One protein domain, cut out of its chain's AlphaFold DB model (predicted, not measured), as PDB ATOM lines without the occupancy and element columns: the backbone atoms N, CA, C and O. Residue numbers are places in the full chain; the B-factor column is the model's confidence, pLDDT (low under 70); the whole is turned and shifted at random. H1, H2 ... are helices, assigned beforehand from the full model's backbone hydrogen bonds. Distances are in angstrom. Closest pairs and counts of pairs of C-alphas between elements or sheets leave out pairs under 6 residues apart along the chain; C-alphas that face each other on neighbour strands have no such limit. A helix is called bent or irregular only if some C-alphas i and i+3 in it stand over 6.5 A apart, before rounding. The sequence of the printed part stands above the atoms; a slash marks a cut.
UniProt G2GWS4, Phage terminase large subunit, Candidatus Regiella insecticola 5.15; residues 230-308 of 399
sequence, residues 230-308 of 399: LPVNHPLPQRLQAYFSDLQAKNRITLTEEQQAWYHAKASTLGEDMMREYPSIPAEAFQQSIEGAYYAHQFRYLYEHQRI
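Overview. This is residues 230 to 308 of the 399 residues of the protein "Phage terminase large subunit" of Candidatus Regiella insecticola 5.15 (UniProt G2GWS4). Two longer helices, H1 and the sharply kinked H2, stand about perpendicular and loosely together, H1 coming close to H2 without clearly touching it, nearest at Leu 240 and His 264, while the very short H3 sits by the last residues of H2, 275 to 277. From this body an arm sticks out with residues 292 to 298 and 300 to 306, which include most of the last helix, H4, and it makes the whole elongated. The printed part has 79 residues with four named helices, in the order H1, H2, H3, H4, and no named strand; the class is all helix. It is only just compact, close to loose, with a radius of gyration of the C-alphas of 13.9 A, and it spans 42 by 25 by 23 A.

Arrangement. H1, residues 238 to 251, and H2, residues 257 to 277, are close but not clearly touching; their closest C-alphas, of Leu 240 and His 264, are 7.4 A apart. Their lines stand at 87 degrees, about perpendicular. H2 has a kink of 125 degrees near residue 270 and is irregular: C-alphas 269 and 272 are 9.3 A apart. With residues 275 to 277 alone it touches H3, residues 282 to 285, only at the corner; the closest C-alphas, of Arg 276 and Ala 285, are 4.3 A apart. H4, residues 296 to 304, is apart from H1, H2 and H3. Every O i to N i+4 pair is within hydrogen-bond range in H1 and H4, and 11 of 17 are in H2; H3 is too short for such a pair.

Along the chain. H1 begins at C-alpha 238, (198.314, 175.694, 261.823), and is 19.3 A long. H2 measures 20.5 A from first to last C-alpha, H3 5.5 A. H4, 12.3 A long, ends at C-alpha 304, (197.048, 160.013, 252.772).

Size, cuts and confidence. The C-alphas farthest apart, of Pro 231 and Ile 308, are 42.8 A apart. The printed part has no cut and no long link. Residues 288 to 297 and residue 300 have pLDDT under 70.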
ATOM      1  N   LEU A 230     192.456 193.638 261.344       93.00
ATOM      2  CA  LEU A 230     192.243 193.728 262.794       93.00
ATOM      3  C   LEU A 230     193.568 193.571 263.546       93.00
ATOM      4  O   LEU A 230     194.442 192.854 263.065       93.00
ATOM      5  N   PRO A 231     193.703 194.161 264.747       94.38
ATOM      6  CA  PRO A 231     194.847 193.897 265.612       94.38
ATOM      7  C   PRO A 231     195.044 192.396 265.870       94.38
ATOM      8  O   PRO A 231     194.078 191.645 266.047       94.38
ATOM      9  N   VAL A 232     196.305 191.969 265.893       91.62
ATOM     10  CA  VAL A 232     196.683 190.577 266.150       91.62
ATOM     11  C   VAL A 232     196.516 190.282 267.638       91.62
ATOM     12  O   VAL A 232     197.267 190.788 268.466       91.62
ATOM     13  N   ASN A 233     195.531 189.449 267.973       84.56
ATOM     14  CA  ASN A 233     195.209 189.121 269.368       84.56
ATOM     15  C   ASN A 233     195.522 187.663 269.740       84.56
ATOM     16  O   ASN A 233     195.673 187.345 270.916       84.56
ATOM     17  N   HIS A 234     195.609 186.767 268.753       78.62
ATOM     18  CA  HIS A 234     195.814 185.334 268.964       78.62
ATOM     19  C   HIS A 234     196.738 184.758 267.890       78.62
ATOM     20  O   HIS A 234     196.658 185.195 266.737       78.62
ATOM     21  N   PRO A 235     197.566 183.752 268.228       85.69
ATOM     22  CA  PRO A 235     198.310 183.014 267.220       85.69
ATOM     23  C   PRO A 235     197.342 182.314 266.262       85.69
ATOM     24  O   PRO A 235     196.276 181.835 266.656       85.69
ATOM     25  N   LEU A 236     197.719 182.248 264.987       87.12
ATOM     26  CA  LEU A 236     196.912 181.581 263.972       87.12
ATOM     27  C   LEU A 236     196.995 180.058 264.136       87.12
ATOM     28  O   LEU A 236     198.099 179.531 264.293       87.12
ATOM     29  N   PRO A 237     195.878 179.322 264.018       88.44
ATOM     30  CA  PRO A 237     195.905 177.867 263.917       88.44
ATOM     31  C   PRO A 237     196.755 177.397 262.730       88.44
ATOM     32  O   PRO A 237     196.723 178.014 261.662       88.44
ATOM     33  N   GLN A 238     197.441 176.256 262.867       83.62
ATOM     34  CA  GLN A 238     198.314 175.694 261.823       83.62
ATOM     35  C   GLN A 238     197.602 175.548 260.467       83.62
ATOM     36  O   GLN A 238     198.189 175.822 259.423       83.62
ATOM     37  N   ARG A 239     196.304 175.206 260.471       87.00
ATOM     38  CA  ARG A 239     195.476 175.136 259.255       87.00
ATOM     39  C   ARG A 239     195.437 176.462 258.489       87.00
ATOM     40  O   ARG A 239     195.533 176.458 257.267       87.00
ATOM     41  N   LEU A 240     195.271 177.585 259.192       89.69
ATOM     42  CA  LEU A 240     195.224 178.905 258.560       89.69
ATOM     43  C   LEU A 240     196.615 179.364 258.123       89.69
ATOM     44  O   LEU A 240     196.737 179.946 257.053       89.69
ATOM     45  N   GLN A 241     197.663 179.033 258.881       90.81
ATOM     46  CA  GLN A 241     199.044 179.274 258.449       90.81
ATOM     47  C   GLN A 241     199.349 178.551 257.128       90.81
ATOM     48  O   GLN A 241     199.864 179.165 256.193       90.81
ATOM     49  N   ALA A 242     198.967 177.272 257.019       89.12
ATOM     50  CA  ALA A 242     199.112 176.495 255.791       89.12
ATOM     51  C   ALA A 242     198.280 177.094 254.648       89.12
ATOM     52  O   ALA A 242     198.790 177.267 253.546       89.12
ATOM     53  N   TYR A 243     197.032 177.488 254.923       92.50
ATOM     54  CA  TYR A 243     196.161 178.144 253.946       92.50
ATOM     55  C   TYR A 243     196.767 179.438 253.379       92.50
ATOM     56  O   TYR A 243     196.832 179.608 252.163       92.50
ATOM     57  N   PHE A 244     197.247 180.344 254.235       95.31
ATOM     58  CA  PHE A 244     197.861 181.596 253.784       95.31
ATOM     59  C   PHE A 244     199.197 181.362 253.068       95.31
ATOM     60  O   PHE A 244     199.476 182.035 252.076       95.31
ATOM     61  N   SER A 245     199.981 180.373 253.505       93.19
ATOM     62  CA  SER A 245     201.199 179.957 252.796       93.19
ATOM     63  C   SER A 245     200.877 179.437 251.392       93.19
ATOM     64  O   SER A 245     201.545 179.804 250.426       93.19
ATOM     65  N   ASP A 246     199.810 178.648 251.253       93.19
ATOM     66  CA  ASP A 246     199.329 178.145 249.966       93.19
ATOM     67  C   ASP A 246     198.866 179.278 249.044       93.19
ATOM     68  O   ASP A 246     199.228 179.287 247.865       93.19
ATOM     69  N   LEU A 247     198.119 180.258 249.565       94.88
ATOM     70  CA  LEU A 247     197.721 181.449 248.805       94.88
ATOM     71  C   LEU A 247     198.939 182.231 248.297       94.88
ATOM     72  O   LEU A 247     198.957 182.692 247.150       94.88
ATOM     73  N   GLN A 248     199.978 182.366 249.120       95.75
ATOM     74  CA  GLN A 248     201.212 183.025 248.711       95.75
ATOM     75  C   GLN A 248     201.941 182.213 247.631       95.75
ATOM     76  O   GLN A 248     202.291 182.761 246.586       95.75
ATOM     77  N   ALA A 249     202.131 180.910 247.844       93.31
ATOM     78  CA  ALA A 249     202.884 180.045 246.941       93.31
ATOM     79  C   ALA A 249     202.197 179.861 245.577       93.31
ATOM     80  O   ALA A 249     202.847 179.948 244.535       93.31
ATOM     81  N   LYS A 250     200.881 179.622 245.571       91.94
ATOM     82  CA  LYS A 250     200.115 179.276 244.361       91.94
ATOM     83  C   LYS A 250     199.553 180.503 243.649       91.94
ATOM     84  O   LYS A 250     199.499 180.524 242.423       91.94
ATOM     85  N   ASN A 251     199.137 181.524 244.399       93.94
ATOM     86  CA  ASN A 251     198.410 182.674 243.855       93.94
ATOM     87  C   ASN A 251     199.170 183.999 243.985       93.94
ATOM     88  O   ASN A 251     198.682 185.013 243.489       93.94
ATOM     89  N   ARG A 252     200.358 184.003 244.608       95.31
ATOM     90  CA  ARG A 252     201.161 185.213 244.868       95.31
ATOM     91  C   ARG A 252     200.394 186.262 245.683       95.31
ATOM     92  O   ARG A 252     200.601 187.461 245.512       95.31
ATOM     93  N   ILE A 253     199.493 185.806 246.555       96.19
ATOM     94  CA  ILE A 253     198.722 186.664 247.458       96.19
ATOM     95  C   ILE A 253     199.446 186.702 248.803       96.19
ATOM     96  O   ILE A 253     199.462 185.714 249.531       96.19
ATOM     97  N   THR A 254     200.028 187.853 249.137       94.94
ATOM     98  CA  THR A 254     200.659 188.094 250.442       94.94
ATOM     99  C   THR A 254     199.698 188.875 251.328       94.94
ATOM    100  O   THR A 254     199.246 189.955 250.944       94.94
ATOM    101  N   LEU A 255     199.393 188.336 252.509       96.31
ATOM    102  CA  LEU A 255     198.488 188.946 253.485       96.31
ATOM    103  C   LEU A 255     199.263 189.405 254.716       96.31
ATOM    104  O   LEU A 255     200.103 188.655 255.217       96.31
ATOM    105  N   THR A 256     198.951 190.597 255.228       96.38
ATOM    106  CA  THR A 256     199.531 191.085 256.490       96.38
ATOM    107  C   THR A 256     198.991 190.298 257.681       96.38
ATOM    108  O   THR A 256     197.926 189.678 257.594       96.38
ATOM    109  N   GLU A 257     199.691 190.337 258.814       95.62
ATOM    110  CA  GLU A 257     199.244 189.651 260.031       95.62
ATOM    111  C   GLU A 257     197.853 190.130 260.475       95.62
ATOM    112  O   GLU A 257     197.016 189.325 260.877       95.62
ATOM    113  N   GLU A 258     197.544 191.416 260.301       96.56
ATOM    114  CA  GLU A 258     196.240 191.992 260.638       96.56
ATOM    115  C   GLU A 258     195.117 191.519 259.705       96.56
ATOM    116  O   GLU A 258     193.972 191.324 260.128       96.56
ATOM    117  N   GLN A 259     195.419 191.316 258.418       96.81
ATOM    118  CA  GLN A 259     194.476 190.715 257.472       96.81
ATOM    119  C   GLN A 259     194.205 189.253 257.832       96.81
ATOM    120  O   GLN A 259     193.052 188.816 257.829       96.81
ATOM    121  N   GLN A 260     195.254 188.505 258.178       96.19
ATOM    122  CA  GLN A 260     195.141 187.114 258.609       96.19
ATOM    123  C   GLN A 260     194.353 186.996 259.924       96.19
ATOM    124  O   GLN A 260     193.489 186.124 260.041       96.19
ATOM    125  N   ALA A 261     194.573 187.907 260.877       95.56
ATOM    126  CA  ALA A 261     193.826 187.983 262.132       95.56
ATOM    127  C   ALA A 261     192.328 188.233 261.895       95.56
ATOM    128  O   ALA A 261     191.487 187.558 262.496       95.56
ATOM    129  N   TRP A 262     191.975 189.137 260.974       96.12
ATOM    130  CA  TRP A 262     190.577 189.337 260.585       96.12
ATOM    131  C   TRP A 262     189.965 188.092 259.951       96.12
ATOM    132  O   TRP A 262     188.849 187.708 260.313       96.12
ATOM    133  N   TYR A 263     190.687 187.444 259.032       95.62
ATOM    134  CA  TYR A 263     190.201 186.235 258.376       95.62
ATOM    135  C   TYR A 263     189.952 185.130 259.399       95.62
ATOM    136  O   TYR A 263     188.897 184.507 259.368       95.62
ATOM    137  N   HIS A 264     190.870 184.934 260.349       93.94
ATOM    138  CA  HIS A 264     190.693 183.990 261.449       93.94
ATOM    139  C   HIS A 264     189.445 184.313 262.278       93.94
ATOM    140  O   HIS A 264     188.589 183.447 262.443       93.94
ATOM    141  N   ALA A 265     189.287 185.561 262.729       93.50
ATOM    142  CA  ALA A 265     188.131 185.973 263.522       93.50
ATOM    143  C   ALA A 265     186.799 185.753 262.780       93.50
ATOM    144  O   ALA A 265     185.819 185.290 263.367       93.50
ATOM    145  N   LYS A 266     186.756 186.048 261.474       94.19
ATOM    146  CA  LYS A 266     185.569 185.811 260.644       94.19
ATOM    147  C   LYS A 266     185.316 184.337 260.366       94.19
ATOM    148  O   LYS A 266     184.166 183.912 260.470       94.19
ATOM    149  N   ALA A 267     186.359 183.564 260.085       91.81
ATOM    150  CA  ALA A 267     186.262 182.127 259.864       91.81
ATOM    151  C   ALA A 267     185.734 181.398 261.106       91.81
ATOM    152  O   ALA A 267     184.935 180.482 260.964       91.81
ATOM    153  N   SER A 268     186.090 181.840 262.316       89.00
ATOM    154  CA  SER A 268     185.548 181.271 263.558       89.00
ATOM    155  C   SER A 268     184.039 181.481 263.721       89.00
ATOM    156  O   SER A 268     183.401 180.730 264.447       89.00
ATOM    157  N   THR A 269     183.458 182.486 263.053       89.56
ATOM    158  CA  THR A 269     182.005 182.732 263.068       89.56
ATOM    159  C   THR A 269     181.289 182.051 261.902       89.56
ATOM    160  O   THR A 269     180.208 181.507 262.080       89.56
ATOM    161  N   LEU A 270     181.864 182.127 260.697       88.56
ATOM    162  CA  LEU A 270     181.222 181.668 259.458       88.56
ATOM    163  C   LEU A 270     181.502 180.197 259.139       88.56
ATOM    164  O   LEU A 270     180.790 179.605 258.338       88.56
ATOM    165  N   GLY A 271     182.545 179.615 259.732       88.38
ATOM    166  CA  GLY A 271     182.951 178.238 259.485       88.38
ATOM    167  C   GLY A 271     183.169 177.969 257.997       88.38
ATOM    168  O   GLY A 271     184.019 178.584 257.348       88.38
ATOM    169  N   GLU A 272     182.375 177.043 257.475       82.62
ATOM    170  CA  GLU A 272     182.405 176.577 256.091       82.62
ATOM    171  C   GLU A 272     181.970 177.639 255.070       82.62
ATOM    172  O   GLU A 272     182.433 177.620 253.932       82.62
ATOM    173  N   ASP A 273     181.170 178.624 255.483       89.19
ATOM    174  CA  ASP A 273     180.701 179.699 254.602       89.19
ATOM    175  C   ASP A 273     181.766 180.773 254.346       89.19
ATOM    176  O   ASP A 273     181.579 181.655 253.505       89.19
ATOM    177  N   MET A 274     182.905 180.725 255.048       93.00
ATOM    178  CA  MET A 274     183.940 181.757 254.953       93.00
ATOM    179  C   MET A 274     184.422 181.963 253.511       93.00
ATOM    180  O   MET A 274     184.522 183.099 253.052       93.00
ATOM    181  N   MET A 275     184.678 180.874 252.784       92.31
ATOM    182  CA  MET A 275     185.166 180.928 251.402       92.31
ATOM    183  C   MET A 275     184.088 181.389 250.414       92.31
ATOM    184  O   MET A 275     184.408 182.093 249.460       92.31
ATOM    185  N   ARG A 276     182.809 181.081 250.670       91.12
ATOM    186  CA  ARG A 276     181.681 181.560 249.853       91.12
ATOM    187  C   ARG A 276     181.458 183.064 250.028       91.12
ATOM    188  O   ARG A 276     181.309 183.801 249.052       91.12
ATOM    189  N   GLU A 277     181.443 183.530 251.275       93.56
ATOM    190  CA  GLU A 277     181.122 184.920 251.621       93.56
ATOM    191  C   GLU A 277     182.318 185.871 251.436       93.56
ATOM    192  O   GLU A 277     182.146 187.042 251.065       93.56
ATOM    193  N   TYR A 278     183.532 185.377 251.692       96.00
ATOM    194  CA  TYR A 278     184.792 186.121 251.657       96.00
ATOM    195  C   TYR A 278     185.903 185.328 250.940       96.00
ATOM    196  O   TYR A 278     186.934 185.031 251.546       96.00
ATOM    197  N   PRO A 279     185.743 185.027 249.638       96.25
ATOM    198  CA  PRO A 279     186.751 184.311 248.858       96.25
ATOM    199  C   PRO A 279     188.033 185.131 248.685       96.25
ATOM    200  O   PRO A 279     187.993 186.343 248.431       96.25
ATOM    201  N   SER A 280     189.181 184.462 248.771       96.56
ATOM    202  CA  SER A 280     190.498 185.004 248.423       96.56
ATOM    203  C   SER A 280     190.779 184.878 246.924       96.56
ATOM    204  O   SER A 280     191.442 185.757 246.364       96.56
ATOM    205  N   ILE A 281     190.245 183.831 246.280       95.56
ATOM    206  CA  ILE A 281     190.311 183.564 244.829       95.56
ATOM    207  C   ILE A 281     188.942 183.117 244.272       95.56
ATOM    208  O   ILE A 281     188.124 182.606 245.036       95.56
ATOM    209  N   PRO A 282     188.667 183.254 242.959       94.44
ATOM    210  CA  PRO A 282     187.365 182.895 242.377       94.44
ATOM    211  C   PRO A 282     186.927 181.453 242.651       94.44
ATOM    212  O   PRO A 282     185.771 181.215 243.000       94.44
ATOM    213  N   ALA A 283     187.860 180.501 242.553       91.50
ATOM    214  CA  ALA A 283     187.584 179.077 242.732       91.50
ATOM    215  C   ALA A 283     187.019 178.736 244.124       91.50
ATOM    216  O   ALA A 283     186.154 177.868 244.230       91.50
ATOM    217  N   GLU A 284     187.469 179.439 245.169       91.81
ATOM    218  CA  GLU A 284     186.985 179.258 246.544       91.81
ATOM    219  C   GLU A 284     185.521 179.667 246.697       91.81
ATOM    220  O   GLU A 284     184.783 179.032 247.443       91.81
ATOM    221  N   ALA A 285     185.076 180.693 245.963       92.06
ATOM    222  CA  ALA A 285     183.719 181.216 246.086       92.06
ATOM    223  C   ALA A 285     182.667 180.144 245.753       92.06
ATOM    224  O   ALA A 285     181.610 180.080 246.373       92.06
ATOM    225  N   PHE A 286     182.980 179.285 244.783       89.50
ATOM    226  CA  PHE A 286     182.120 178.193 244.328       89.50
ATOM    227  C   PHE A 286     182.515 176.836 244.915       89.50
ATOM    228  O   PHE A 286     182.056 175.794 244.434       89.50
ATOM    229  N   GLN A 287     183.416 176.801 245.894       83.88
ATOM    230  CA  GLN A 287     183.761 175.555 246.552       83.88
ATOM    231  C   GLN A 287     182.570 175.123 247.407       83.88
ATOM    232  O   GLN A 287     182.108 175.863 248.271       83.88
ATOM    233  N   GLN A 288     182.039 173.931 247.133       63.53
ATOM    234  CA  GLN A 288     181.073 173.326 248.036       63.53
ATOM    235  C   GLN A 288     181.836 172.835 249.256       63.53
ATOM    236  O   GLN A 288     182.700 171.961 249.152       63.53
ATOM    237  N   SER A 289     181.499 173.392 250.406       54.50
ATOM    238  CA  SER A 289     181.639 172.660 251.650       54.50
ATOM    239  C   SER A 289     180.701 171.461 251.532       54.50
ATOM    240  O   SER A 289     179.536 171.627 251.164       54.50
ATOM    241  N   ILE A 290     181.220 170.242 251.694       48.47
ATOM    242  CA  ILE A 290     180.368 169.051 251.730       48.47
ATOM    243  C   ILE A 290     179.634 169.136 253.064       48.47
ATOM    244  O   ILE A 290     180.121 168.644 254.081       48.47
ATOM    245  N   GLU A 291     178.508 169.839 253.055       40.56
ATOM    246  CA  GLU A 291     177.631 170.006 254.202       40.56
ATOM    247  C   GLU A 291     177.294 168.608 254.746       40.56
ATOM    248  O   GLU A 291     176.752 167.761 254.035       40.56
ATOM    249  N   GLY A 292     177.727 168.324 255.978       45.94
ATOM    250  CA  GLY A 292     177.553 167.024 256.636       45.94
ATOM    251  C   GLY A 292     178.777 166.096 256.642       45.94
ATOM    252  O   GLY A 292     178.777 165.107 257.375       45.94
ATOM    253  N   ALA A 293     179.863 166.402 255.928       54.53
ATOM    254  CA  ALA A 293     181.110 165.641 256.041       54.53
ATOM    255  C   ALA A 293     181.985 166.163 257.193       54.53
ATOM    256  O   ALA A 293     183.136 166.555 256.991       54.53
ATOM    257  N   TYR A 294     181.452 166.118 258.420       51.25
ATOM    258  CA  TYR A 294     182.133 166.556 259.650       51.25
ATOM    259  C   TYR A 294     183.543 165.968 259.818       51.25
ATOM    260  O   TYR A 294     184.407 166.579 260.447       51.25
ATOM    261  N   TYR A 295     183.787 164.794 259.221       62.44
ATOM    262  CA  TYR A 295     185.060 164.081 259.270       62.44
ATOM    263  C   TYR A 295     185.871 164.114 257.962       62.44
ATOM    264  O   TYR A 295     186.817 163.340 257.818       62.44
ATOM    265  N   ALA A 296     185.549 164.979 256.991       61.00
ATOM    266  CA  ALA A 296     186.226 165.012 255.686       61.00
ATOM    267  C   ALA A 296     187.757 165.148 255.804       61.00
ATOM    268  O   ALA A 296     188.506 164.485 255.085       61.00
ATOM    269  N   HIS A 297     188.231 165.972 256.741       60.66
ATOM    270  CA  HIS A 297     189.659 166.158 256.999       60.66
ATOM    271  C   HIS A 297     190.308 164.907 257.613       60.66
ATOM    272  O   HIS A 297     191.402 164.512 257.218       60.66
ATOM    273  N   GLN A 298     189.627 164.257 258.557       81.38
ATOM    274  CA  GLN A 298     190.076 163.031 259.213       81.38
ATOM    275  C   GLN A 298     190.152 161.892 258.195       81.38
ATOM    276  O   GLN A 298     191.166 161.208 258.126       81.38
ATOM    277  N   PHE A 299     189.141 161.742 257.338       75.06
ATOM    278  CA  PHE A 299     189.172 160.765 256.252       75.06
ATOM    279  C   PHE A 299     190.296 161.049 255.259       75.06
ATOM    280  O   PHE A 299     190.997 160.123 254.863       75.06
ATOM    281  N   ARG A 300     190.543 162.316 254.910       68.12
ATOM    282  CA  ARG A 300     191.689 162.682 254.071       68.12
ATOM    283  C   ARG A 300     193.024 162.266 254.697       68.12
ATOM    284  O   ARG A 300     193.821 161.635 254.011       68.12
ATOM    285  N   TYR A 301     193.234 162.540 255.987       78.81
ATOM    286  CA  TYR A 301     194.412 162.067 256.721       78.81
ATOM    287  C   TYR A 301     194.544 160.539 256.657       78.81
ATOM    288  O   TYR A 301     195.626 160.027 256.367       78.81
ATOM    289  N   LEU A 302     193.440 159.812 256.874       82.06
ATOM    290  CA  LEU A 302     193.423 158.351 256.814       82.06
ATOM    291  C   LEU A 302     193.805 157.828 255.418       82.06
ATOM    292  O   LEU A 302     194.578 156.876 255.332       82.06
ATOM    293  N   TYR A 303     193.324 158.449 254.338       72.38
ATOM    294  CA  TYR A 303     193.705 158.079 252.970       72.38
ATOM    295  C   TYR A 303     195.178 158.389 252.668       72.38
ATOM    296  O   TYR A 303     195.883 157.524 252.153       72.38
ATOM    297  N   GLU A 304     195.658 159.588 253.014       70.38
ATOM    298  CA  GLU A 304     197.048 160.013 252.772       70.38
ATOM    299  C   GLU A 304     198.062 159.108 253.489       70.38
ATOM    300  O   GLU A 304     199.122 158.809 252.942       70.38
ATOM    301  N   HIS A 305     197.712 158.611 254.677       78.81
ATOM    302  CA  HIS A 305     198.562 157.730 255.483       78.81
ATOM    303  C   HIS A 305     198.236 156.238 255.295       78.81
ATOM    304  O   HIS A 305     198.703 155.415 256.080       78.81
ATOM    305  N   GLN A 306     197.423 155.884 254.290       82.62
ATOM    306  CA  GLN A 306     197.023 154.503 253.972       82.62
ATOM    307  C   GLN A 306     196.462 153.728 255.179       82.62
ATOM    308  O   GLN A 306     196.676 152.530 255.344       82.62
ATOM    309  N   ARG A 307     195.716 154.425 256.042       82.69
ATOM    310  CA  ARG A 307     195.105 153.884 257.267       82.69
ATOM    311  C   ARG A 307     193.759 153.192 257.013       82.69
ATOM    312  O   ARG A 307     193.154 152.695 257.955       82.69
ATOM    313  N   ILE A 308     193.287 153.170 255.765       84.94
ATOM    314  CA  ILE A 308     192.084 152.449 255.323       84.94
ATOM    315  C   ILE A 308     192.539 151.332 254.386       84.94
ATOM    316  O   ILE A 308     193.077 151.601 253.313       84.94
TER     317      ILE A 308